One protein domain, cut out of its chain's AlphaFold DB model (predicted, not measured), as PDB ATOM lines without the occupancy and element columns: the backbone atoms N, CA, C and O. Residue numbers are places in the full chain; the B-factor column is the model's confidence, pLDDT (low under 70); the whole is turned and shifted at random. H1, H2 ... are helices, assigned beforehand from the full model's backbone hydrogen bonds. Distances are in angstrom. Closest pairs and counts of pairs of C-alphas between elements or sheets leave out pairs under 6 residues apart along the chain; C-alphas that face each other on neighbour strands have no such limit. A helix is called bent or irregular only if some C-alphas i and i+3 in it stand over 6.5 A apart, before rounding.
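What this domain is: This is residues 4 to 201 of the 202 residues of an uncharacterized protein of Thermocladium modestius (UniProt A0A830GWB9). Six helices stand in an up-and-down bundle, each running against the one before it, and their contacts close into a ring from H1 through H2, H3, H4, H5 and H6 back to H1. H1 and H2 form a long hairpin that makes the longest axis and reaches beyond the four shorter helices at its turn, where residues 47 to 52 stick out; H4 slants over to H1 with residues 142 to 149. The printed part has 198 residues with six named helices, H1 to H6 in chain order, and no named strand; the class is all helix. It is compact, with a radius of gyration of the C-alphas of 18.7 A, yet elongated, with spans of 64 by 33 by 33 A.

Where its parts are: H1, residues 4 to 47, begins at C-alpha 4 (140.126, 158.950, 154.477) and is 62.5 A long. H2, residues 55 to 92, begins at C-alpha 55 (175.561, 109.922, 162.045), is 54.5 A long and has a kink of 29 degrees near residue 84. H3 is residues 100 to 121, 31.4 A. H4 is residues 124 to 149, 36.5 A, with a kink of 25 degrees near residue 139. H5 is residues 155 to 170, 22.2 A. H6, residues 175 to 199, 36.8 A, ends at C-alpha 199 (134.137, 143.910, 160.403). H1 is irregular, with C-alphas 44 and 47 7.1 A apart; H4 is only just so, with C-alphas 141 and 144 6.6 A apart.

How they stand to each other: H1 and H4 are the hub, touching three helices each. H1 and H2 touch as a hairpin at a shallow tilt of 6 degrees, opposite ways; their closest C-alphas, of Tyr 16 and Ala 84, are 5.4 A apart. With residues 14 to 35 alone H1 touches H6, opposite ways at a shallow tilt of 20 degrees, the closest C-alphas being those of Gly 21 and Gly 189 at 3.9 A. Residues 9 to 20 of H1 alone touch residues 142 to 149 of H4, closest at the C-alphas of Arg 13 and Met 149, 6.3 A. H2, with residues 67 to 82 alone, touches H3 in a hairpin at 37 degrees, only just a steep tilt; the closest C-alphas are those of Val 71 and Ala 108, 5.8 A. H3 and H4 form a hairpin, closest at the C-alphas of Ala 118 and Ser 126, 4.8 A. H4 and H5 form another, closest at the C-alphas of Ala 131 and Ser 169, 4.9 A. H5 and H6 also form a hairpin, closest at the C-alphas of Tyr 156 and Ala 188, 4.9 A. Among the pairs that are apart are H2 and H6, and H3 and H6. In H2, H3 and H5 every O i to N i+4 pair is within hydrogen-bond range; in H1 39 of 40 are, in H4 20 of 22 and in H6 19 of 21.

The domain as a whole: The C-alphas farthest apart, of Ala 4 and Pro 52, are 64.5 A apart. The printed part has no cut and no long link. Its mean pLDDT is 72.4, and 95 residues are under 70, among them residues 34 to 75 and 87 to 127.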
ATOM      1  N   ALA A   4     139.125 159.849 155.048       79.50
ATOM      2  CA  ALA A   4     140.126 158.950 154.477       79.50
ATOM      3  C   ALA A   4     140.976 158.243 155.552       79.50
ATOM      4  O   ALA A   4     141.154 157.027 155.493       79.50
ATOM      5  N   ASN A   5     141.411 158.965 156.591       78.19
ATOM      6  CA  ASN A   5     142.179 158.381 157.697       78.19
ATOM      7  C   ASN A   5     141.360 157.364 158.500       78.19
ATOM      8  O   ASN A   5     141.896 156.340 158.915       78.19
ATOM      9  N   ARG A   6     140.058 157.604 158.702       80.31
ATOM     10  CA  ARG A   6     139.188 156.638 159.396       80.31
ATOM     11  C   ARG A   6     139.032 155.335 158.612       80.31
ATOM     12  O   ARG A   6     139.145 154.266 159.204       80.31
ATOM     13  N   ILE A   7     138.832 155.431 157.297       82.69
ATOM     14  CA  ILE A   7     138.713 154.264 156.411       82.69
ATOM     15  C   ILE A   7     140.018 153.462 156.412       82.69
ATOM     16  O   ILE A   7     140.005 152.252 156.620       82.69
ATOM     17  N   ALA A   8     141.159 154.135 156.268       78.75
ATOM     18  CA  ALA A   8     142.447 153.458 156.201       78.75
ATOM     19  C   ALA A   8     142.851 152.792 157.533       78.75
ATOM     20  O   ALA A   8     143.397 151.687 157.529       78.75
ATOM     21  N   VAL A   9     142.512 153.394 158.681       81.44
ATOM     22  CA  VAL A   9     142.659 152.740 159.997       81.44
ATOM     23  C   VAL A   9     141.747 151.512 160.116       81.44
ATOM     24  O   VAL A   9     142.176 150.497 160.663       81.44
ATOM     25  N   GLY A  10     140.523 151.570 159.583       82.12
ATOM     26  CA  GLY A  10     139.624 150.413 159.502       82.12
ATOM     27  C   GLY A  10     140.233 149.257 158.705       82.12
ATOM     28  O   GLY A  10     140.318 148.138 159.212       82.12
ATOM     29  N   ILE A  11     140.768 149.549 157.515       84.31
ATOM     30  CA  ILE A  11     141.447 148.567 156.653       84.31
ATOM     31  C   ILE A  11     142.665 147.959 157.359       84.31
ATOM     32  O   ILE A  11     142.850 146.745 157.340       84.31
ATOM     33  N   ALA A  12     143.482 148.775 158.031       82.38
ATOM     34  CA  ALA A  12     144.649 148.279 158.756       82.38
ATOM     35  C   ALA A  12     144.270 147.319 159.895       82.38
ATOM     36  O   ALA A  12     144.937 146.302 160.092       82.38
ATOM     37  N   ARG A  13     143.187 147.610 160.630       85.25
ATOM     38  CA  ARG A  13     142.668 146.726 161.688       85.25
ATOM     39  C   ARG A  13     142.140 145.412 161.125       85.25
ATOM     40  O   ARG A  13     142.444 144.360 161.684       85.25
ATOM     41  N   PHE A  14     141.403 145.475 160.018       88.06
ATOM     42  CA  PHE A  14     140.924 144.299 159.295       88.06
ATOM     43  C   PHE A  14     142.089 143.405 158.847       88.06
ATOM     44  O   PHE A  14     142.133 142.223 159.191       88.06
ATOM     45  N   GLU A  15     143.077 143.976 158.153       85.25
ATOM     46  CA  GLU A  15     144.251 143.237 157.679       85.25
ATOM     47  C   GLU A  15     145.075 142.671 158.841       85.25
ATOM     48  O   GLU A  15     145.589 141.556 158.750       85.25
ATOM     49  N   TYR A  16     145.156 143.386 159.968       86.25
ATOM     50  CA  TYR A  16     145.822 142.888 161.169       86.25
ATOM     51  C   TYR A  16     145.096 141.679 161.782       86.25
ATOM     52  O   TYR A  16     145.733 140.666 162.076       86.25
ATOM     53  N   ARG A  17     143.767 141.747 161.944       89.38
ATOM     54  CA  ARG A  17     142.967 140.629 162.474       89.38
ATOM     55  C   ARG A  17     143.045 139.415 161.544       89.38
ATOM     56  O   ARG A  17     143.310 138.305 161.999       89.38
ATOM     57  N   LYS A  18     142.946 139.637 160.233       89.06
ATOM     58  CA  LYS A  18     143.144 138.597 159.218       89.06
ATOM     59  C   LYS A  18     144.537 137.969 159.301       89.06
ATOM     60  O   LYS A  18     144.658 136.747 159.239       89.06
ATOM     61  N   ALA A  19     145.584 138.776 159.477       85.88
ATOM     62  CA  ALA A  19     146.944 138.277 159.655       85.88
ATOM     63  C   ALA A  19     147.085 137.419 160.924       85.88
ATOM     64  O   ALA A  19     147.751 136.386 160.866       85.88
ATOM     65  N   MET A  20     146.426 137.784 162.032       87.12
ATOM     66  CA  MET A  20     146.391 136.953 163.242       87.12
ATOM     67  C   MET A  20     145.726 135.603 162.980       87.12
ATOM     68  O   MET A  20     146.326 134.571 163.266       87.12
ATOM     69  N   GLY A  21     144.538 135.604 162.369       88.12
ATOM     70  CA  GLY A  21     143.811 134.371 162.071       88.12
ATOM     71  C   GLY A  21     144.598 133.415 161.173       88.12
ATOM     72  O   GLY A  21     144.740 132.237 161.492       88.12
ATOM     73  N   ILE A  22     145.210 133.943 160.104       86.62
ATOM     74  CA  ILE A  22     146.117 133.167 159.245       86.62
ATOM     75  C   ILE A  22     147.298 132.629 160.056       86.62
ATOM     76  O   ILE A  22     147.646 131.465 159.897       86.62
ATOM     77  N   SER A  23     147.906 133.445 160.922       85.94
ATOM     78  CA  SER A  23     149.074 133.029 161.710       85.94
ATOM     79  C   SER A  23     148.740 131.885 162.666       85.94
ATOM     80  O   SER A  23     149.533 130.956 162.770       85.94
ATOM     81  N   TYR A  24     147.564 131.899 163.299       89.00
ATOM     82  CA  TYR A  24     147.123 130.806 164.170       89.00
ATOM     83  C   TYR A  24     146.909 129.509 163.385       89.00
ATOM     84  O   TYR A  24     147.465 128.478 163.750       89.00
ATOM     85  N   ILE A  25     146.203 129.554 162.248       87.50
ATOM     86  CA  ILE A  25     146.063 128.368 161.383       87.50
ATOM     87  C   ILE A  25     147.445 127.863 160.959       87.50
ATOM     88  O   ILE A  25     147.707 126.664 161.015       87.50
ATOM     89  N   PHE A  26     148.354 128.770 160.608       82.56
ATOM     90  CA  PHE A  26     149.706 128.411 160.199       82.56
ATOM     91  C   PHE A  26     150.505 127.744 161.329       82.56
ATOM     92  O   PHE A  26     151.202 126.767 161.071       82.56
ATOM     93  N   TRP A  27     150.370 128.204 162.578       81.69
ATOM     94  CA  TRP A  27     150.949 127.537 163.756       81.69
ATOM     95  C   TRP A  27     150.458 126.092 163.886       81.69
ATOM     96  O   TRP A  27     151.258 125.188 164.115       81.69
ATOM     97  N   SER A  28     149.166 125.861 163.636       82.00
ATOM     98  CA  SER A  28     148.574 124.519 163.659       82.00
ATOM     99  C   SER A  28     149.172 123.588 162.604       82.00
ATOM    100  O   SER A  28     149.538 122.450 162.916       82.00
ATOM    101  N   THR A  29     149.326 124.084 161.371       78.88
ATOM    102  CA  THR A  29     149.910 123.323 160.266       78.88
ATOM    103  C   THR A  29     151.353 122.987 160.591       78.88
ATOM    104  O   THR A  29     151.775 121.856 160.383       78.88
ATOM    105  N   VAL A  30     152.069 123.944 161.182       72.81
ATOM    106  CA  VAL A  30     153.488 123.823 161.478       72.81
ATOM    107  C   VAL A  30     153.789 122.737 162.506       72.81
ATOM    108  O   VAL A  30     154.748 121.985 162.331       72.81
ATOM    109  N   SER A  31     152.965 122.601 163.539       71.38
ATOM    110  CA  SER A  31     153.127 121.511 164.503       71.38
ATOM    111  C   SER A  31     152.845 120.140 163.893       71.38
ATOM    112  O   SER A  31     153.599 119.202 164.149       71.38
ATOM    113  N   ILE A  32     151.827 120.022 163.030       73.19
ATOM    114  CA  ILE A  32     151.524 118.757 162.345       73.19
ATOM    115  C   ILE A  32     152.643 118.382 161.368       73.19
ATOM    116  O   ILE A  32     153.120 117.249 161.396       73.19
ATOM    117  N   SER A  33     153.081 119.308 160.509       72.38
ATOM    118  CA  SER A  33     154.126 119.002 159.528       72.38
ATOM    119  C   SER A  33     155.472 118.742 160.187       72.38
ATOM    120  O   SER A  33     156.194 117.880 159.700       72.38
ATOM    121  N   PHE A  34     155.790 119.396 161.311       69.38
ATOM    122  CA  PHE A  34     156.988 119.071 162.087       69.38
ATOM    123  C   PHE A  34     156.916 117.657 162.676       69.38
ATOM    124  O   PHE A  34     157.872 116.901 162.540       69.38
ATOM    125  N   ALA A  35     155.780 117.265 163.265       67.94
ATOM    126  CA  ALA A  35     155.589 115.912 163.789       67.94
ATOM    127  C   ALA A  35     155.682 114.843 162.682       67.94
ATOM    128  O   ALA A  35     156.350 113.826 162.861       67.94
ATOM    129  N   ALA A  36     155.075 115.097 161.518       69.62
ATOM    130  CA  ALA A  36     155.149 114.205 160.362       69.62
ATOM    131  C   ALA A  36     156.578 114.099 159.798       69.62
ATOM    132  O   ALA A  36     157.042 112.994 159.522       69.62
ATOM    133  N   LEU A  37     157.294 115.224 159.673       68.06
ATOM    134  CA  LEU A  37     158.700 115.256 159.256       68.06
ATOM    135  C   LEU A  37     159.591 114.507 160.240       68.06
ATOM    136  O   LEU A  37     160.378 113.673 159.814       68.06
ATOM    137  N   TYR A  38     159.453 114.769 161.541       65.19
ATOM    138  CA  TYR A  38     160.217 114.080 162.578       65.19
ATOM    139  C   TYR A  38     159.966 112.569 162.542       65.19
ATOM    140  O   TYR A  38     160.919 111.793 162.550       65.19
ATOM    141  N   SER A  39     158.702 112.147 162.414       66.75
ATOM    142  CA  SER A  39     158.343 110.733 162.282       66.75
ATOM    143  C   SER A  39     158.963 110.110 161.028       66.75
ATOM    144  O   SER A  39     159.607 109.068 161.135       66.75
ATOM    145  N   ALA A  40     158.844 110.760 159.867       66.81
ATOM    146  CA  ALA A  40     159.423 110.274 158.616       66.81
ATOM    147  C   ALA A  40     160.954 110.173 158.690       66.81
ATOM    148  O   ALA A  40     161.524 109.174 158.268       66.81
ATOM    149  N   ILE A  41     161.613 111.177 159.274       64.25
ATOM    150  CA  ILE A  41     163.054 111.183 159.539       64.25
ATOM    151  C   ILE A  41     163.402 109.982 160.432       64.25
ATOM    152  O   ILE A  41     164.176 109.123 160.014       64.25
ATOM    153  N   SER A  42     162.762 109.838 161.597       59.53
ATOM    154  CA  SER A  42     163.051 108.749 162.543       59.53
ATOM    155  C   SER A  42     162.895 107.342 161.941       59.53
ATOM    156  O   SER A  42     163.752 106.483 162.166       59.53
ATOM    157  N   GLU A  43     161.870 107.127 161.109       63.91
ATOM    158  CA  GLU A  43     161.630 105.860 160.406       63.91
ATOM    159  C   GLU A  43     162.654 105.610 159.285       63.91
ATOM    160  O   GLU A  43     163.123 104.485 159.115       63.91
ATOM    161  N   LEU A  44     163.052 106.657 158.553       60.03
ATOM    162  CA  LEU A  44     163.984 106.555 157.423       60.03
ATOM    163  C   LEU A  44     165.467 106.498 157.826       60.03
ATOM    164  O   LEU A  44     166.281 106.068 157.010       60.03
ATOM    165  N   GLY A  45     165.850 106.960 159.024       53.31
ATOM    166  CA  GLY A  45     167.270 107.125 159.371       53.31
ATOM    167  C   GLY A  45     167.738 106.642 160.741       53.31
ATOM    168  O   GLY A  45     168.946 106.600 160.946       53.31
ATOM    169  N   ILE A  46     166.845 106.262 161.665       52.00
ATOM    170  CA  ILE A  46     167.256 105.822 163.016       52.00
ATOM    171  C   ILE A  46     166.933 104.343 163.261       52.00
ATOM    172  O   ILE A  46     167.706 103.657 163.927       52.00
ATOM    173  N   ARG A  47     165.818 103.829 162.722       46.25
ATOM    174  CA  ARG A  47     165.352 102.462 163.023       46.25
ATOM    175  C   ARG A  47     165.661 101.423 161.946       46.25
ATOM    176  O   ARG A  47     165.870 100.264 162.283       46.25
ATOM    177  N   ASN A  48     165.720 101.835 160.679       47.09
ATOM    178  CA  ASN A  48     165.980 100.964 159.532       47.09
ATOM    179  C   ASN A  48     166.940 101.674 158.568       47.09
ATOM    180  O   ASN A  48     166.514 102.413 157.682       47.09
ATOM    181  N   SER A  49     168.246 101.514 158.766       48.41
ATOM    182  CA  SER A  49     169.281 102.189 157.974       48.41
ATOM    183  C   SER A  49     169.289 101.701 156.516       48.41
ATOM    184  O   SER A  49     170.046 100.801 156.165       48.41
ATOM    185  N   TYR A  50     168.469 102.297 155.645       50.62
ATOM    186  CA  TYR A  50     168.544 102.068 154.193       50.62
ATOM    187  C   TYR A  50     169.593 102.961 153.506       50.62
ATOM    188  O   TYR A  50     170.027 102.656 152.398       50.62
ATOM    189  N   LEU A  51     170.041 104.041 154.163       53.72
ATOM    190  CA  LEU A  51     171.122 104.913 153.695       53.72
ATOM    191  C   LEU A  51     172.293 104.909 154.692       53.72
ATOM    192  O   LEU A  51     172.105 105.313 155.841       53.72
ATOM    193  N   PRO A  52     173.514 104.512 154.282       53.22
ATOM    194  CA  PRO A  52     174.686 104.489 155.147       53.22
ATOM    195  C   PRO A  52     175.315 105.888 155.197       53.22
ATOM    196  O   PRO A  52     176.408 106.118 154.682       53.22
ATOM    197  N   LEU A  53     174.600 106.860 155.761       56.88
ATOM    198  CA  LEU A  53     175.150 108.193 155.996       56.88
ATOM    199  C   LEU A  53     175.819 108.241 157.381       56.88
ATOM    200  O   LEU A  53     175.271 107.689 158.337       56.88
ATOM    201  N   PRO A  54     176.980 108.910 157.533       61.50
ATOM    202  CA  PRO A  54     177.594 109.116 158.843       61.50
ATOM    203  C   PRO A  54     176.611 109.815 159.793       61.50
ATOM    204  O   PRO A  54     176.000 110.812 159.400       61.50
ATOM    205  N   MET A  55     176.492 109.354 161.047       57.94
ATOM    206  CA  MET A  55     175.561 109.922 162.045       57.94
ATOM    207  C   MET A  55     175.652 111.457 162.156       57.94
ATOM    208  O   MET A  55     174.629 112.130 162.281       57.94
ATOM    209  N   GLY A  56     176.856 112.028 162.028       59.28
ATOM    210  CA  GLY A  56     177.065 113.481 162.048       59.28
ATOM    211  C   GLY A  56     176.434 114.231 160.866       59.28
ATOM    212  O   GLY A  56     175.918 115.332 161.044       59.28
ATOM    213  N   LEU A  57     176.403 113.632 159.669       62.31
ATOM    214  CA  LEU A  57     175.787 114.243 158.485       62.31
ATOM    215  C   LEU A  57     174.254 114.234 158.590       62.31
ATOM    216  O   LEU A  57     173.590 115.178 158.172       62.31
ATOM    217  N   TYR A  58     173.691 113.184 159.189       62.06
ATOM    218  CA  TYR A  58     172.253 113.059 159.411       62.06
ATOM    219  C   TYR A  58     171.733 114.071 160.448       62.06
ATOM    220  O   TYR A  58     170.721 114.741 160.217       62.06
ATOM    221  N   GLY A  59     172.465 114.256 161.553       60.00
ATOM    222  CA  GLY A  59     172.195 115.322 162.526       60.00
ATOM    223  C   GLY A  59     172.272 116.717 161.893       60.00
ATOM    224  O   GLY A  59     171.394 117.553 162.099       60.00
ATOM    225  N   PHE A  60     173.266 116.950 161.033       60.41
ATOM    226  CA  PHE A  60     173.406 118.214 160.311       60.41
ATOM    227  C   PHE A  60     172.254 118.475 159.322       60.41
ATOM    228  O   PHE A  60     171.707 119.581 159.283       60.41
ATOM    229  N   LEU A  61     171.852 117.469 158.538       63.53
ATOM    230  CA  LEU A  61     170.757 117.586 157.569       63.53
ATOM    231  C   LEU A  61     169.408 117.805 158.257       63.53
ATOM    232  O   LEU A  61     168.656 118.693 157.854       63.53
ATOM    233  N   SER A  62     169.119 117.052 159.319       61.59
ATOM    234  CA  SER A  62     167.893 117.233 160.105       61.59
ATOM    235  C   SER A  62     167.826 118.630 160.731       61.59
ATOM    236  O   SER A  62     166.817 119.315 160.569       61.59
ATOM    237  N   MET A  63     168.917 119.126 161.323       60.22
ATOM    238  CA  MET A  63     168.980 120.499 161.847       60.22
ATOM    239  C   MET A  63     168.824 121.561 160.756       60.22
ATOM    240  O   MET A  63     168.114 122.546 160.953       60.22
ATOM    241  N   SER A  64     169.420 121.350 159.581       64.12
ATOM    242  CA  SER A  64     169.283 122.269 158.444       64.12
ATOM    243  C   SER A  64     167.831 122.387 157.978       64.12
ATOM    244  O   SER A  64     167.359 123.492 157.705       64.12
ATOM    245  N   VAL A  65     167.098 121.267 157.944       64.94
ATOM    246  CA  VAL A  65     165.663 121.244 157.625       64.94
ATOM    247  C   VAL A  65     164.861 122.015 158.673       64.94
ATOM    248  O   VAL A  65     164.029 122.838 158.300       64.94
ATOM    249  N   VAL A  66     165.144 121.822 159.965       63.22
ATOM    250  CA  VAL A  66     164.464 122.552 161.049       63.22
ATOM    251  C   VAL A  66     164.740 124.058 160.977       63.22
ATOM    252  O   VAL A  66     163.808 124.853 161.082       63.22
ATOM    253  N   ILE A  67     165.985 124.472 160.727       65.25
ATOM    254  CA  ILE A  67     166.352 125.890 160.589       65.25
ATOM    255  C   ILE A  67     165.648 126.521 159.384       65.25
ATOM    256  O   ILE A  67     165.015 127.568 159.523       65.25
ATOM    257  N   LEU A  68     165.708 125.884 158.208       66.50
ATOM    258  CA  LEU A  68     165.009 126.358 157.006       66.50
ATOM    259  C   LEU A  68     163.509 126.501 157.261       66.50
ATOM    260  O   LEU A  68     162.896 127.502 156.886       66.50
ATOM    261  N   TYR A  69     162.935 125.522 157.947       65.69
ATOM    262  CA  TYR A  69     161.532 125.502 158.300       65.69
ATOM    263  C   TYR A  69     161.143 126.657 159.238       65.69
ATOM    264  O   TYR A  69     160.176 127.370 158.963       65.69
ATOM    265  N   ILE A  70     161.940 126.924 160.279       66.44
ATOM    266  CA  ILE A  70     161.760 128.063 161.193       66.44
ATOM    267  C   ILE A  70     161.898 129.401 160.445       66.44
ATOM    268  O   ILE A  70     161.093 130.315 160.650       66.44
ATOM    269  N   VAL A  71     162.879 129.526 159.547       66.94
ATOM    270  CA  VAL A  71     163.104 130.743 158.751       66.94
ATOM    271  C   VAL A  71     161.915 131.028 157.830       66.94
ATOM    272  O   VAL A  71     161.411 132.155 157.807       66.94
ATOM    273  N   ILE A  72     161.422 130.016 157.111       68.25
ATOM    274  CA  ILE A  72     160.240 130.144 156.244       68.25
ATOM    275  C   ILE A  72     159.002 130.504 157.080       68.25
ATOM    276  O   ILE A  72     158.224 131.388 156.698       68.25
ATOM    277  N   PHE A  73     158.843 129.870 158.243       68.94
ATOM    278  CA  PHE A  73     157.732 130.084 159.167       68.94
ATOM    279  C   PHE A  73     157.652 131.527 159.680       68.94
ATOM    280  O   PHE A  73     156.670 132.233 159.416       68.94
ATOM    281  N   TYR A  74     158.698 132.008 160.358       67.50
ATOM    282  CA  TYR A  74     158.708 133.371 160.894       67.50
ATOM    283  C   TYR A  74     158.746 134.418 159.777       67.50
ATOM    284  O   TYR A  74     158.087 135.454 159.893       67.50
ATOM    285  N   GLY A  75     159.427 134.135 158.661       66.75
ATOM    286  CA  GLY A  75     159.435 135.006 157.486       66.75
ATOM    287  C   GLY A  75     158.033 135.230 156.909       66.75
ATOM    288  O   GLY A  75     157.677 136.358 156.551       66.75
ATOM    289  N   THR A  76     157.199 134.187 156.873       70.62
ATOM    290  CA  THR A  76     155.817 134.270 156.375       70.62
ATOM    291  C   THR A  76     154.927 135.094 157.303       70.62
ATOM    292  O   THR A  76     154.247 136.015 156.837       70.62
ATOM    293  N   ILE A  77     154.978 134.827 158.614       70.44
ATOM    294  CA  ILE A  77     154.229 135.575 159.638       70.44
ATOM    295  C   ILE A  77     154.595 137.060 159.581       70.44
ATOM    296  O   ILE A  77     153.729 137.934 159.490       70.44
ATOM    297  N   ILE A  78     155.890 137.364 159.552       68.81
ATOM    298  CA  ILE A  78     156.374 138.742 159.610       68.81
ATOM    299  C   ILE A  78     156.051 139.493 158.323       68.81
ATOM    300  O   ILE A  78     155.667 140.661 158.394       68.81
ATOM    301  N   ASN A  79     156.113 138.845 157.158       71.06
ATOM    302  CA  ASN A  79     155.657 139.453 155.908       71.06
ATOM    303  C   ASN A  79     154.169 139.838 155.959       71.06
ATOM    304  O   ASN A  79     153.803 140.908 155.470       71.06
ATOM    305  N   ARG A  80     153.311 139.003 156.562       72.12
ATOM    306  CA  ARG A  80     151.873 139.291 156.709       72.12
ATOM    307  C   ARG A  80     151.629 140.471 157.649       72.12
ATOM    308  O   ARG A  80     150.948 141.419 157.261       72.12
ATOM    309  N   PHE A  81     152.244 140.469 158.831       70.69
ATOM    310  CA  PHE A  81     152.106 141.573 159.785       70.69
ATOM    311  C   PHE A  81     152.748 142.874 159.298       70.69
ATOM    312  O   PHE A  81     152.218 143.950 159.568       70.69
ATOM    313  N   SER A  82     153.852 142.797 158.549       68.94
ATOM    314  CA  SER A  82     154.521 143.981 157.998       68.94
ATOM    315  C   SER A  82     153.621 144.740 157.032       68.94
ATOM    316  O   SER A  82     153.572 145.961 157.123       68.94
ATOM    317  N   LYS A  83     152.846 144.039 156.191       70.75
ATOM    318  CA  LYS A  83     151.864 144.675 155.297       70.75
ATOM    319  C   LYS A  83     150.798 145.445 156.072       70.75
ATOM    320  O   LYS A  83     150.569 146.614 155.785       70.75
ATOM    321  N   ALA A  84     150.195 144.823 157.090       68.75
ATOM    322  CA  ALA A  84     149.205 145.497 157.930       68.75
ATOM    323  C   ALA A  84     149.807 146.749 158.593       68.75
ATOM    324  O   ALA A  84     149.218 147.830 158.561       68.75
ATOM    325  N   PHE A  85     151.019 146.624 159.141       69.75
ATOM    326  CA  PHE A  85     151.712 147.714 159.824       69.75
ATOM    327  C   PHE A  85     152.149 148.854 158.899       69.75
ATOM    328  O   PHE A  85     152.134 150.007 159.317       69.75
ATOM    329  N   GLU A  86     152.547 148.551 157.666       71.12
ATOM    330  CA  GLU A  86     152.911 149.549 156.660       71.12
ATOM    331  C   GLU A  86     151.697 150.397 156.263       71.12
ATOM    332  O   GLU A  86     151.801 151.624 156.207       71.12
ATOM    333  N   ILE A  87     150.523 149.774 156.100       67.56
ATOM    334  CA  ILE A  87     149.258 150.488 155.862       67.56
ATOM    335  C   ILE A  87     148.958 151.429 157.039       67.56
ATOM    336  O   ILE A  87     148.681 152.605 156.837       67.56
ATOM    337  N   PHE A  88     149.088 150.961 158.281       67.69
ATOM    338  CA  PHE A  88     148.827 151.803 159.451       67.69
ATOM    339  C   PHE A  88     149.835 152.945 159.631       67.69
ATOM    340  O   PHE A  88     149.447 154.085 159.886       67.69
ATOM    341  N   ASN A  89     151.134 152.659 159.507       66.94
ATOM    342  CA  ASN A  89     152.185 153.654 159.711       66.94
ATOM    343  C   ASN A  89     152.244 154.685 158.586       66.94
ATOM    344  O   ASN A  89     152.522 155.847 158.874       66.94
ATOM    345  N   SER A  90     151.968 154.302 157.338       64.12
ATOM    346  CA  SER A  90     151.859 155.266 156.236       64.12
ATOM    347  C   SER A  90     150.710 156.250 156.468       64.12
ATOM    348  O   SER A  90     150.889 157.443 156.250       64.12
ATOM    349  N   VAL A  91     149.586 155.781 157.013       62.38
ATOM    350  CA  VAL A  91     148.401 156.603 157.315       62.38
ATOM    351  C   VAL A  91     148.595 157.479 158.554       62.38
ATOM    352  O   VAL A  91     148.190 158.638 158.564       62.38
ATOM    353  N   LYS A  92     149.187 156.938 159.626       62.72
ATOM    354  CA  LYS A  92     149.279 157.635 160.920       62.72
ATOM    355  C   LYS A  92     150.544 158.483 161.074       62.72
ATOM    356  O   LYS A  92     150.504 159.488 161.774       62.72
ATOM    357  N   TYR A  93     151.652 158.070 160.456       63.28
ATOM    358  CA  TYR A  93     152.976 158.663 160.675       63.28
ATOM    359  C   TYR A  93     153.755 158.969 159.383       63.28
ATOM    360  O   TYR A  93     154.798 159.607 159.463       63.28
ATOM    361  N   GLY A  94     153.301 158.522 158.203       56.88
ATOM    362  CA  GLY A  94     153.992 158.744 156.924       56.88
ATOM    363  C   GLY A  94     155.296 157.950 156.732       56.88
ATOM    364  O   GLY A  94     156.072 158.256 155.831       56.88
ATOM    365  N   ILE A  95     155.569 156.931 157.557       54.62
ATOM    366  CA  ILE A  95     156.869 156.232 157.589       54.62
ATOM    367  C   ILE A  95     156.801 154.897 156.829       54.62
ATOM    368  O   ILE A  95     156.075 153.988 157.237       54.62
ATOM    369  N   LYS A  96     157.627 154.737 155.783       55.53
ATOM    370  CA  LYS A  96     157.907 153.444 155.122       55.53
ATOM    371  C   LYS A  96     159.116 152.776 155.786       55.53
ATOM    372  O   LYS A  96     160.147 153.415 155.967       55.53
ATOM    373  N   SER A  97     159.020 151.500 156.169       56.53
ATOM    374  CA  SER A  97     160.097 150.804 156.898       56.53
ATOM    375  C   SER A  97     160.599 149.566 156.147       56.53
ATOM    376  O   SER A  97     159.910 148.555 156.084       56.53
ATOM    377  N   SER A  98     161.829 149.648 155.625       56.25
ATOM    378  CA  SER A  98     162.516 148.595 154.849       56.25
ATOM    379  C   SER A  98     163.239 147.535 155.718       56.25
ATOM    380  O   SER A  98     163.455 146.401 155.301       56.25
ATOM    381  N   HIS A  99     163.548 147.837 156.986       59.28
ATOM    382  CA  HIS A  99     164.485 147.038 157.803       59.28
ATOM    383  C   HIS A  99     163.870 145.832 158.548       59.28
ATOM    384  O   HIS A  99     164.569 145.085 159.232       59.28
ATOM    385  N   ARG A 100     162.556 145.600 158.427       61.06
ATOM    386  CA  ARG A 100     161.839 144.590 159.237       61.06
ATOM    387  C   ARG A 100     162.124 143.141 158.830       61.06
ATOM    388  O   ARG A 100     162.092 142.252 159.681       61.06
ATOM    389  N   ARG A 101     162.440 142.895 157.554       59.38
ATOM    390  CA  ARG A 101     162.819 141.560 157.053       59.38
ATOM    391  C   ARG A 101     164.172 141.085 157.584       59.38
ATOM    392  O   ARG A 101     164.340 139.904 157.854       59.38
ATOM    393  N   LEU A 102     165.120 142.000 157.769       60.06
ATOM    394  CA  LEU A 102     166.444 141.645 158.278       60.06
ATOM    395  C   LEU A 102     166.396 141.329 159.778       60.06
ATOM    396  O   LEU A 102     166.923 140.311 160.217       60.06
ATOM    397  N   LEU A 103     165.685 142.160 160.548       62.03
ATOM    398  CA  LEU A 103     165.474 141.954 161.984       62.03
ATOM    399  C   LEU A 103     164.785 140.610 162.273       62.03
ATOM    400  O   LEU A 103     165.097 139.935 163.248       62.03
ATOM    401  N   SER A 104     163.851 140.216 161.410       57.19
ATOM    402  CA  SER A 104     163.117 138.959 161.544       57.19
ATOM    403  C   SER A 104     163.946 137.730 161.214       57.19
ATOM    404  O   SER A 104     163.865 136.746 161.942       57.19
ATOM    405  N   LEU A 105     164.775 137.799 160.173       61.06
ATOM    406  CA  LEU A 105     165.767 136.767 159.875       61.06
ATOM    407  C   LEU A 105     166.756 136.591 161.032       61.06
ATOM    408  O   LEU A 105     166.990 135.465 161.464       61.06
ATOM    409  N   ALA A 106     167.271 137.692 161.583       64.06
ATOM    410  CA  ALA A 106     168.176 137.656 162.729       64.06
ATOM    411  C   ALA A 106     167.512 137.037 163.975       64.06
ATOM    412  O   ALA A 106     168.104 136.186 164.637       64.06
ATOM    413  N   LEU A 107     166.258 137.403 164.264       63.56
ATOM    414  CA  LEU A 107     165.499 136.825 165.377       63.56
ATOM    415  C   LEU A 107     165.162 135.347 165.159       63.56
ATOM    416  O   LEU A 107     165.251 134.573 166.106       63.56
ATOM    417  N   ALA A 108     164.827 134.934 163.933       62.81
ATOM    418  CA  ALA A 108     164.575 133.532 163.599       62.81
ATOM    419  C   ALA A 108     165.837 132.666 163.760       62.81
ATOM    420  O   ALA A 108     165.755 131.551 164.281       62.81
ATOM    421  N   MET A 109     167.009 133.185 163.377       64.19
ATOM    422  CA  MET A 109     168.290 132.510 163.622       64.19
ATOM    423  C   MET A 109     168.583 132.389 165.120       64.19
ATOM    424  O   MET A 109     168.892 131.295 165.586       64.19
ATOM    425  N   LEU A 110     168.415 133.470 165.890       66.69
ATOM    426  CA  LEU A 110     168.590 133.448 167.348       66.69
ATOM    427  C   LEU A 110     167.650 132.447 168.029       66.69
ATOM    428  O   LEU A 110     168.081 131.709 168.910       66.69
ATOM    429  N   LEU A 111     166.391 132.378 167.591       66.75
ATOM    430  CA  LEU A 111     165.413 131.388 168.048       66.75
ATOM    431  C   LEU A 111     165.846 129.958 167.753       66.75
ATOM    432  O   LEU A 111     165.707 129.099 168.615       66.75
ATOM    433  N   SER A 112     166.363 129.711 166.551       63.16
ATOM    434  CA  SER A 112     166.816 128.379 166.142       63.16
ATOM    435  C   SER A 112     168.009 127.922 166.987       63.16
ATOM    436  O   SER A 112     168.032 126.792 167.467       63.16
ATOM    437  N   ILE A 113     168.960 128.829 167.240       66.44
ATOM    438  CA  ILE A 113     170.116 128.580 168.112       66.44
ATOM    439  C   ILE A 113     169.656 128.336 169.556       66.44
ATOM    440  O   ILE A 113     170.087 127.374 170.187       66.44
ATOM    441  N   ALA A 114     168.747 129.165 170.072       66.62
ATOM    442  CA  ALA A 114     168.177 129.006 171.409       66.62
ATOM    443  C   ALA A 114     167.470 127.652 171.585       66.62
ATOM    444  O   ALA A 114     167.658 126.990 172.604       66.62
ATOM    445  N   TYR A 115     166.698 127.226 170.582       64.69
ATOM    446  CA  TYR A 115     166.032 125.925 170.574       64.69
ATOM    447  C   TYR A 115     167.018 124.762 170.576       64.69
ATOM    448  O   TYR A 115     166.813 123.801 171.311       64.69
ATOM    449  N   TYR A 116     168.095 124.863 169.795       63.94
ATOM    450  CA  TYR A 116     169.156 123.862 169.769       63.94
ATOM    451  C   TYR A 116     169.807 123.697 171.147       63.94
ATOM    452  O   TYR A 116     169.839 122.598 171.691       63.94
ATOM    453  N   PHE A 117     170.240 124.801 171.763       63.81
ATOM    454  CA  PHE A 117     170.823 124.751 173.105       63.81
ATOM    455  C   PHE A 117     169.836 124.212 174.145       63.81
ATOM    456  O   PHE A 117     170.219 123.436 175.018       63.81
ATOM    457  N   ALA A 118     168.560 124.592 174.050       64.94
ATOM    458  CA  ALA A 118     167.537 124.112 174.970       64.94
ATOM    459  C   ALA A 118     167.247 122.608 174.819       64.94
ATOM    460  O   ALA A 118     167.004 121.941 175.829       64.94
ATOM    461  N   TYR A 119     167.295 122.097 173.583       60.94
ATOM    462  CA  TYR A 119     167.153 120.679 173.260       60.94
ATOM    463  C   TYR A 119     168.324 119.858 173.804       60.94
ATOM    464  O   TYR A 119     168.089 118.865 174.476       60.94
ATOM    465  N   GLU A 120     169.565 120.301 173.601       59.41
ATOM    466  CA  GLU A 120     170.755 119.588 174.093       59.41
ATOM    467  C   GLU A 120     170.819 119.539 175.628       59.41
ATOM    468  O   GLU A 120     171.253 118.552 176.217       59.41
ATOM    469  N   LEU A 121     170.350 120.592 176.308       60.88
ATOM    470  CA  LEU A 121     170.448 120.685 177.764       60.88
ATOM    471  C   LEU A 121     169.336 119.932 178.514       60.88
ATOM    472  O   LEU A 121     169.567 119.582 179.665       60.88
ATOM    473  N   THR A 122     168.152 119.712 177.918       62.72
ATOM    474  CA  THR A 122     166.979 119.008 178.514       62.72
ATOM    475  C   THR A 122     166.739 119.235 180.026       62.72
ATOM    476  O   THR A 122     166.282 118.348 180.746       62.72
ATOM    477  N   THR A 123     167.006 120.439 180.541       67.06
ATOM    478  CA  THR A 123     166.847 120.769 181.968       67.06
ATOM    479  C   THR A 123     165.566 121.562 182.218       67.06
ATOM    480  O   THR A 123     165.027 122.222 181.335       67.06
ATOM    481  N   VAL A 124     165.098 121.601 183.470       67.69
ATOM    482  CA  VAL A 124     164.008 122.513 183.887       67.69
ATOM    483  C   VAL A 124     164.319 123.971 183.506       67.69
ATOM    484  O   VAL A 124     163.431 124.738 183.133       67.69
ATOM    485  N   LEU A 125     165.602 124.340 183.537       68.81
ATOM    486  CA  LEU A 125     166.099 125.659 183.160       68.81
ATOM    487  C   LEU A 125     165.918 125.944 181.660       68.81
ATOM    488  O   LEU A 125     165.572 127.071 181.301       68.81
ATOM    489  N   SER A 126     166.074 124.939 180.788       69.00
ATOM    490  CA  SER A 126     165.851 125.111 179.348       69.00
ATOM    491  C   SER A 126     164.368 125.268 179.000       69.00
ATOM    492  O   SER A 126     164.026 126.122 178.182       69.00
ATOM    493  N   VAL A 127     163.473 124.552 179.691       69.38
ATOM    494  CA  VAL A 127     162.011 124.726 179.563       69.38
ATOM    495  C   VAL A 127     161.580 126.137 179.979       69.38
ATOM    496  O   VAL A 127     160.843 126.806 179.252       69.38
ATOM    497  N   ALA A 128     162.067 126.621 181.127       70.94
ATOM    498  CA  ALA A 128     161.760 127.966 181.611       70.94
ATOM    499  C   ALA A 128     162.282 129.055 180.658       70.94
ATOM    500  O   ALA A 128     161.573 130.019 180.361       70.94
ATOM    501  N   PHE A 129     163.496 128.883 180.128       75.50
ATOM    502  CA  PHE A 129     164.074 129.797 179.147       75.50
ATOM    503  C   PHE A 129     163.238 129.868 177.859       75.50
ATOM    504  O   PHE A 129     162.913 130.965 177.397       75.50
ATOM    505  N   LEU A 130     162.819 128.718 177.316       74.00
ATOM    506  CA  LEU A 130     161.953 128.662 176.135       74.00
ATOM    507  C   LEU A 130     160.588 129.315 176.386       74.00
ATOM    508  O   LEU A 130     160.091 130.028 175.510       74.00
ATOM    509  N   ALA A 131     160.011 129.151 177.579       74.50
ATOM    510  CA  ALA A 131     158.755 129.798 177.956       74.50
ATOM    511  C   ALA A 131     158.868 131.327 177.965       74.50
ATOM    512  O   ALA A 131     158.029 132.023 177.380       74.50
ATOM    513  N   VAL A 132     159.926 131.854 178.587       78.00
ATOM    514  CA  VAL A 132     160.192 133.297 178.656       78.00
ATOM    515  C   VAL A 132     160.455 133.866 177.263       78.00
ATOM    516  O   VAL A 132     159.864 134.886 176.895       78.00
ATOM    517  N   LEU A 133     161.276 133.190 176.456       78.31
ATOM    518  CA  LEU A 133     161.575 133.603 175.086       78.31
ATOM    519  C   LEU A 133     160.300 133.648 174.231       78.31
ATOM    520  O   LEU A 133     159.997 134.669 173.613       78.31
ATOM    521  N   SER A 134     159.512 132.573 174.255       73.88
ATOM    522  CA  SER A 134     158.262 132.446 173.495       73.88
ATOM    523  C   SER A 134     157.243 133.517 173.886       73.88
ATOM    524  O   SER A 134     156.643 134.152 173.017       73.88
ATOM    525  N   SER A 135     157.099 133.779 175.188       72.56
ATOM    526  CA  SER A 135     156.218 134.828 175.715       72.56
ATOM    527  C   SER A 135     156.673 136.225 175.286       72.56
ATOM    528  O   SER A 135     155.860 137.048 174.861       72.56
ATOM    529  N   THR A 136     157.981 136.485 175.329       75.00
ATOM    530  CA  THR A 136     158.569 137.768 174.914       75.00
ATOM    531  C   THR A 136     158.335 138.026 173.426       75.00
ATOM    532  O   THR A 136     157.973 139.134 173.028       75.00
ATOM    533  N   LEU A 137     158.470 136.996 172.592       74.44
ATOM    534  CA  LEU A 137     158.226 137.097 171.156       74.44
ATOM    535  C   LEU A 137     156.749 137.343 170.842       74.44
ATOM    536  O   LEU A 137     156.447 138.235 170.050       74.44
ATOM    537  N   LEU A 138     155.829 136.626 171.497       76.81
ATOM    538  CA  LEU A 138     154.392 136.903 171.387       76.81
ATOM    539  C   LEU A 138     154.076 138.350 171.771       76.81
ATOM    540  O   LEU A 138     153.319 139.031 171.076       76.81
ATOM    541  N   PHE A 139     154.691 138.845 172.844       73.44
ATOM    542  CA  PHE A 139     154.499 140.217 173.283       73.44
ATOM    543  C   PHE A 139     154.985 141.232 172.236       73.44
ATOM    544  O   PHE A 139     154.252 142.157 171.878       73.44
ATOM    545  N   ILE A 140     156.198 141.047 171.706       70.38
ATOM    546  CA  ILE A 140     156.816 141.965 170.739       70.38
ATOM    547  C   ILE A 140     156.102 141.937 169.383       70.38
ATOM    548  O   ILE A 140     155.923 142.995 168.776       70.38
ATOM    549  N   PHE A 141     155.713 140.758 168.895       71.69
ATOM    550  CA  PHE A 141     155.219 140.586 167.526       71.69
ATOM    551  C   PHE A 141     153.701 140.596 167.392       71.69
ATOM    552  O   PHE A 141     153.196 140.959 166.328       71.69
ATOM    553  N   LEU A 142     152.971 140.237 168.446       74.94
ATOM    554  CA  LEU A 142     151.512 140.205 168.416       74.94
ATOM    555  C   LEU A 142     150.944 141.260 169.352       74.94
ATOM    556  O   LEU A 142     150.368 142.237 168.886       74.94
ATOM    557  N   TYR A 143     151.175 141.149 170.656       77.38
ATOM    558  CA  TYR A 143     150.469 141.991 171.624       77.38
ATOM    559  C   TYR A 143     150.746 143.498 171.461       77.38
ATOM    560  O   TYR A 143     149.826 144.319 171.385       77.38
ATOM    561  N   ARG A 144     152.021 143.894 171.364       75.69
ATOM    562  CA  ARG A 144     152.403 145.304 171.198       75.69
ATOM    563  C   ARG A 144     151.918 145.875 169.850       75.69
ATOM    564  O   ARG A 144     151.327 146.951 169.844       75.69
ATOM    565  N   PRO A 145     152.092 145.195 168.705       74.00
ATOM    566  CA  PRO A 145     151.493 145.611 167.441       74.00
ATOM    567  C   PRO A 145     149.969 145.744 167.487       74.00
ATOM    568  O   PRO A 145     149.429 146.736 167.002       74.00
ATOM    569  N   MET A 146     149.286 144.789 168.115       79.75
ATOM    570  CA  MET A 146     147.832 144.758 168.253       79.75
ATOM    571  C   MET A 146     147.300 145.982 169.012       79.75
ATOM    572  O   MET A 146     146.380 146.660 168.548       79.75
ATOM    573  N   THR A 147     147.943 146.320 170.132       80.00
ATOM    574  CA  THR A 147     147.612 147.514 170.925       80.00
ATOM    575  C   THR A 147     147.890 148.813 170.164       80.00
ATOM    576  O   THR A 147     147.045 149.706 170.176       80.00
ATOM    577  N   ILE A 148     149.002 148.906 169.421       76.25
ATOM    578  CA  ILE A 148     149.309 150.067 168.560       76.25
ATOM    579  C   ILE A 148     148.234 150.262 167.476       76.25
ATOM    580  O   ILE A 148     147.833 151.397 167.205       76.25
ATOM    581  N   MET A 149     147.739 149.165 166.896       73.88
ATOM    582  CA  MET A 149     146.660 149.156 165.897       73.88
ATOM    583  C   MET A 149     145.275 149.478 166.485       73.88
ATOM    584  O   MET A 149     144.313 149.738 165.752       73.88
ATOM    585  N   GLY A 150     145.146 149.461 167.815       78.69
ATOM    586  CA  GLY A 150     143.868 149.595 168.509       78.69
ATOM    587  C   GLY A 150     142.932 148.406 168.280       78.69
ATOM    588  O   GLY A 150     141.717 148.568 168.386       78.69
ATOM    589  N   VAL A 151     143.475 147.234 167.941       83.88
ATOM    590  CA  VAL A 151     142.723 145.975 167.913       83.88
ATOM    591  C   VAL A 151     142.751 145.413 169.333       83.88
ATOM    592  O   VAL A 151     143.802 145.386 169.966       83.88
ATOM    593  N   ARG A 152     141.601 145.010 169.879       85.00
ATOM    594  CA  ARG A 152     141.544 144.447 171.237       85.00
ATOM    595  C   ARG A 152     141.649 142.922 171.195       85.00
ATOM    596  O   ARG A 152     140.957 142.313 170.372       85.00
ATOM    597  N   PRO A 153     142.478 142.305 172.054       86.56
ATOM    598  CA  PRO A 153     142.525 140.856 172.169       86.56
ATOM    599  C   PRO A 153     141.174 140.302 172.625       86.56
ATOM    600  O   PRO A 153     140.476 140.896 173.451       86.56
ATOM    601  N   ARG A 154     140.795 139.171 172.040       90.25
ATOM    602  CA  ARG A 154     139.610 138.383 172.376       90.25
ATOM    603  C   ARG A 154     140.023 137.121 173.117       90.25
ATOM    604  O   ARG A 154     141.187 136.736 173.112       90.25
ATOM    605  N   TYR A 155     139.047 136.441 173.715       90.69
ATOM    606  CA  TYR A 155     139.287 135.201 174.458       90.69
ATOM    607  C   TYR A 155     140.044 134.150 173.621       90.69
ATOM    608  O   TYR A 155     140.967 133.518 174.125       90.69
ATOM    609  N   TYR A 156     139.721 134.017 172.331       91.31
ATOM    610  CA  TYR A 156     140.376 133.057 171.443       91.31
ATOM    611  C   TYR A 156     141.834 133.433 171.123       91.31
ATOM    612  O   TYR A 156     142.650 132.540 170.904       91.31
ATOM    613  N   ASP A 157     142.195 134.723 171.160       89.50
ATOM    614  CA  ASP A 157     143.586 135.171 170.992       89.50
ATOM    615  C   ASP A 157     144.432 134.718 172.191       89.50
ATOM    616  O   ASP A 157     145.529 134.189 172.020       89.50
ATOM    617  N   TYR A 158     143.891 134.848 173.410       88.88
ATOM    618  CA  TYR A 158     144.551 134.362 174.624       88.88
ATOM    619  C   TYR A 158     144.735 132.844 174.600       88.88
ATOM    620  O   TYR A 158     145.824 132.369 174.907       88.88
ATOM    621  N   ILE A 159     143.717 132.092 174.165       89.44
ATOM    622  CA  ILE A 159     143.817 130.633 174.002       89.44
ATOM    623  C   ILE A 159     144.959 130.277 173.040       89.44
ATOM    624  O   ILE A 159     145.795 129.437 173.372       89.44
ATOM    625  N   ALA A 160     145.044 130.941 171.881       90.06
ATOM    626  CA  ALA A 160     146.104 130.692 170.905       90.06
ATOM    627  C   ALA A 160     147.505 131.020 171.446       90.06
ATOM    628  O   ALA A 160     148.461 130.284 171.192       90.06
ATOM    629  N   TRP A 161     147.640 132.117 172.189       88.69
ATOM    630  CA  TRP A 161     148.915 132.534 172.775       88.69
ATOM    631  C   TRP A 161     149.362 131.609 173.902       88.69
ATOM    632  O   TRP A 161     150.527 131.216 173.941       88.69
ATOM    633  N   THR A 162     148.446 131.205 174.781       86.31
ATOM    634  CA  THR A 162     148.740 130.224 175.828       86.31
ATOM    635  C   THR A 162     149.129 128.884 175.213       86.31
ATOM    636  O   THR A 162     150.154 128.325 175.599       86.31
ATOM    637  N   ALA A 163     148.385 128.415 174.206       87.12
ATOM    638  CA  ALA A 163     148.718 127.199 173.470       87.12
ATOM    639  C   ALA A 163     150.122 127.271 172.854       87.12
ATOM    640  O   ALA A 163     150.878 126.307 172.919       87.12
ATOM    641  N   TYR A 164     150.516 128.439 172.341       84.62
ATOM    642  CA  TYR A 164     151.856 128.665 171.812       84.62
ATOM    643  C   TYR A 164     152.953 128.600 172.864       84.62
ATOM    644  O   TYR A 164     153.947 127.907 172.654       84.62
ATOM    645  N   ILE A 165     152.781 129.265 174.005       83.12
ATOM    646  CA  ILE A 165     153.777 129.221 175.083       83.12
ATOM    647  C   ILE A 165     153.936 127.783 175.579       83.12
ATOM    648  O   ILE A 165     155.056 127.286 175.671       83.12
ATOM    649  N   VAL A 166     152.823 127.091 175.831       81.62
ATOM    650  CA  VAL A 166     152.820 125.692 176.279       81.62
ATOM    651  C   VAL A 166     153.504 124.795 175.247       81.62
ATOM    652  O   VAL A 166     154.415 124.050 175.596       81.62
ATOM    653  N   SER A 167     153.130 124.916 173.973       78.62
ATOM    654  CA  SER A 167     153.697 124.138 172.870       78.62
ATOM    655  C   SER A 167     155.202 124.365 172.700       78.62
ATOM    656  O   SER A 167     155.932 123.418 172.426       78.62
ATOM    657  N   MET A 168     155.676 125.602 172.844       74.38
ATOM    658  CA  MET A 168     157.092 125.927 172.665       74.38
ATOM    659  C   MET A 168     157.946 125.588 173.896       74.38
ATOM    660  O   MET A 168     159.148 125.389 173.778       74.38
ATOM    661  N   SER A 169     157.338 125.504 175.081       75.50
ATOM    662  CA  SER A 169     158.062 125.199 176.326       75.50
ATOM    663  C   SER A 169     158.067 123.704 176.635       75.50
ATOM    664  O   SER A 169     159.089 123.150 177.019       75.50
ATOM    665  N   LEU A 170     156.913 123.050 176.475       70.50
ATOM    666  CA  LEU A 170     156.675 121.664 176.888       70.50
ATOM    667  C   LEU A 170     156.573 120.691 175.713       70.50
ATOM    668  O   LEU A 170     156.614 119.480 175.926       70.50
ATOM    669  N   GLY A 171     156.440 121.185 174.480       59.97
ATOM    670  CA  GLY A 171     156.231 120.327 173.315       59.97
ATOM    671  C   GLY A 171     157.390 119.364 173.040       59.97
ATOM    672  O   GLY A 171     157.150 118.257 172.571       59.97
ATOM    673  N   LEU A 172     158.619 119.719 173.442       58.16
ATOM    674  CA  LEU A 172     159.777 118.816 173.388       58.16
ATOM    675  C   LEU A 172     159.621 117.581 174.292       58.16
ATOM    676  O   LEU A 172     160.190 116.536 174.002       58.16
ATOM    677  N   MET A 173     158.857 117.694 175.382       61.53
ATOM    678  CA  MET A 173     158.657 116.610 176.350       61.53
ATOM    679  C   MET A 173     157.380 115.808 176.079       61.53
ATOM    680  O   MET A 173     157.300 114.636 176.437       61.53
ATOM    681  N   PHE A 174     156.377 116.421 175.442       67.06
ATOM    682  CA  PHE A 174     155.055 115.824 175.268       67.06
ATOM    683  C   PHE A 174     154.509 116.062 173.860       67.06
ATOM    684  O   PHE A 174     153.676 116.943 173.636       67.06
ATOM    685  N   TYR A 175     154.918 115.219 172.910       64.62
ATOM    686  CA  TYR A 175     154.478 115.308 171.514       64.62
ATOM    687  C   TYR A 175     152.951 115.286 171.345       64.62
ATOM    688  O   TYR A 175     152.425 115.944 170.449       64.62
ATOM    689  N   PHE A 176     152.216 114.587 172.220       69.56
ATOM    690  CA  PHE A 176     150.753 114.541 172.142       69.56
ATOM    691  C   PHE A 176     150.097 115.917 172.358       69.56
ATOM    692  O   PHE A 176     149.019 116.176 171.818       69.56
ATOM    693  N   LEU A 177     150.748 116.817 173.115       71.12
ATOM    694  CA  LEU A 177     150.241 118.169 173.342       71.12
ATOM    695  C   LEU A 177     150.167 118.950 172.033       71.12
ATOM    696  O   LEU A 177     149.228 119.722 171.869       71.12
ATOM    697  N   TYR A 178     151.073 118.713 171.075       72.50
ATOM    698  CA  TYR A 178     151.023 119.389 169.777       72.50
ATOM    699  C   TYR A 178     149.688 119.162 169.061       72.50
ATOM    700  O   TYR A 178     149.137 120.116 168.524       72.50
ATOM    701  N   TYR A 179     149.107 117.957 169.126       76.00
ATOM    702  CA  TYR A 179     147.807 117.683 168.501       76.00
ATOM    703  C   TYR A 179     146.666 118.482 169.144       76.00
ATOM    704  O   TYR A 179     145.825 119.039 168.437       76.00
ATOM    705  N   ILE A 180     146.650 118.585 170.476       81.88
ATOM    706  CA  ILE A 180     145.641 119.370 171.203       81.88
ATOM    707  C   ILE A 180     145.817 120.864 170.892       81.88
ATOM    708  O   ILE A 180     144.841 121.555 170.594       81.88
ATOM    709  N   MET A 181     147.057 121.362 170.903       84.81
ATOM    710  CA  MET A 181     147.359 122.768 170.614       84.81
ATOM    711  C   MET A 181     147.015 123.145 169.166       84.81
ATOM    712  O   MET A 181     146.483 124.230 168.931       84.81
ATOM    713  N   THR A 182     147.210 122.236 168.207       85.25
ATOM    714  CA  THR A 182     146.761 122.401 166.818       85.25
ATOM    715  C   THR A 182     145.266 122.698 166.744       85.25
ATOM    716  O   THR A 182     144.879 123.640 166.054       85.25
ATOM    717  N   LEU A 183     144.421 121.962 167.473       88.00
ATOM    718  CA  LEU A 183     142.974 122.210 167.470       88.00
ATOM    719  C   LEU A 183     142.632 123.600 168.021       88.00
ATOM    720  O   LEU A 183     141.828 124.318 167.425       88.00
ATOM    721  N   LEU A 184     143.284 124.009 169.113       90.88
ATOM    722  CA  LEU A 184     143.097 125.336 169.712       90.88
ATOM    723  C   LEU A 184     143.491 126.463 168.746       90.88
ATOM    724  O   LEU A 184     142.808 127.484 168.664       90.88
ATOM    725  N   TRP A 185     144.562 126.271 167.980       91.94
ATOM    726  CA  TRP A 185     145.009 127.234 166.981       91.94
ATOM    727  C   TRP A 185     144.131 127.286 165.734       91.94
ATOM    728  O   TRP A 185     143.873 128.382 165.237       91.94
ATOM    729  N   VAL A 186     143.629 126.145 165.248       91.12
ATOM    730  CA  VAL A 186     142.631 126.129 164.165       91.12
ATOM    731  C   VAL A 186     141.379 126.878 164.613       91.12
ATOM    732  O   VAL A 186     140.903 127.756 163.894       91.12
ATOM    733  N   TYR A 187     140.891 126.592 165.822       93.50
ATOM    734  CA  TYR A 187     139.733 127.267 166.401       93.50
ATOM    735  C   TYR A 187     139.927 128.786 166.473       93.50
ATOM    736  O   TYR A 187     139.135 129.547 165.914       93.50
ATOM    737  N   ALA A 188     141.009 129.235 167.113       92.75
ATOM    738  CA  ALA A 188     141.298 130.657 167.252       92.75
ATOM    739  C   ALA A 188     141.530 131.335 165.897       92.75
ATOM    740  O   ALA A 188     141.121 132.478 165.689       92.75
ATOM    741  N   GLY A 189     142.156 130.624 164.960       91.81
ATOM    742  CA  GLY A 189     142.371 131.078 163.598       91.81
ATOM    743  C   GLY A 189     141.068 131.339 162.853       91.81
ATOM    744  O   GLY A 189     140.878 132.427 162.306       91.81
ATOM    745  N   MET A 190     140.142 130.382 162.900       93.44
ATOM    746  CA  MET A 190     138.817 130.506 162.292       93.44
ATOM    747  C   MET A 190     137.992 131.617 162.945       93.44
ATOM    748  O   MET A 190     137.436 132.449 162.231       93.44
ATOM    749  N   ALA A 191     137.967 131.692 164.280       92.75
ATOM    750  CA  ALA A 191     137.256 132.745 165.008       92.75
ATOM    751  C   ALA A 191     137.781 134.151 164.653       92.75
ATOM    752  O   ALA A 191     137.001 135.067 164.395       92.75
ATOM    753  N   SER A 192     139.104 134.305 164.560       91.19
ATOM    754  CA  SER A 192     139.755 135.558 164.170       91.19
ATOM    755  C   SER A 192     139.443 135.958 162.721       91.19
ATOM    756  O   SER A 192     139.174 137.126 162.436       91.19
ATOM    757  N   LEU A 193     139.423 134.993 161.793       91.81
ATOM    758  CA  LEU A 193     139.058 135.237 160.393       91.81
ATOM    759  C   LEU A 193     137.582 135.610 160.227       91.81
ATOM    760  O   LEU A 193     137.280 136.515 159.449       91.81
ATOM    761  N   LEU A 194     136.680 134.946 160.953       91.94
ATOM    762  CA  LEU A 194     135.256 135.286 160.977       91.94
ATOM    763  C   LEU A 194     135.052 136.723 161.470       91.94
ATOM    764  O   LEU A 194     134.410 137.508 160.776       91.94
ATOM    765  N   GLU A 195     135.699 137.108 162.577       88.50
ATOM    766  CA  GLU A 195     135.633 138.482 163.092       88.50
ATOM    767  C   GLU A 195     136.151 139.497 162.065       88.50
ATOM    768  O   GLU A 195     135.541 140.552 161.878       88.50
ATOM    769  N   ALA A 196     137.255 139.191 161.373       86.88
ATOM    770  CA  ALA A 196     137.751 140.056 160.309       86.88
ATOM    771  C   ALA A 196     136.687 140.239 159.213       86.88
ATOM    772  O   ALA A 196     136.389 141.370 158.836       86.88
ATOM    773  N   MET A 197     136.075 139.155 158.730       86.31
ATOM    774  CA  MET A 197     135.053 139.221 157.675       86.31
ATOM    775  C   MET A 197     133.799 139.994 158.095       86.31
ATOM    776  O   MET A 197     133.258 140.739 157.279       86.31
ATOM    777  N   GLU A 198     133.357 139.855 159.343       83.56
ATOM    778  CA  GLU A 198     132.224 140.610 159.889       83.56
ATOM    779  C   GLU A 198     132.516 142.116 159.940       83.56
ATOM    780  O   GLU A 198     131.682 142.924 159.541       83.56
ATOM    781  N   HIS A 199     133.730 142.502 160.341       71.12
ATOM    782  CA  HIS A 199     134.137 143.910 160.403       71.12
ATOM    783  C   HIS A 199     134.470 144.517 159.031       71.12
ATOM    784  O   HIS A 199     134.472 145.735 158.899       71.12
ATOM    785  N   GLY A 200     134.762 143.697 158.016       59.41
ATOM    786  CA  GLY A 200     135.048 144.153 156.650       59.41
ATOM    787  C   GLY A 200     133.808 144.427 155.788       59.41
ATOM    788  O   GLY A 200     133.959 144.860 154.649       59.41
ATOM    789  N   ARG A 201     132.596 144.150 156.292       54.88
ATOM    790  CA  ARG A 201     131.318 144.338 155.572       54.88
ATOM    791  C   ARG A 201     130.612 145.673 155.863       54.88
ATOM    792  O   ARG A 201     129.529 145.894 155.322       54.88
TER     793      ARG A 201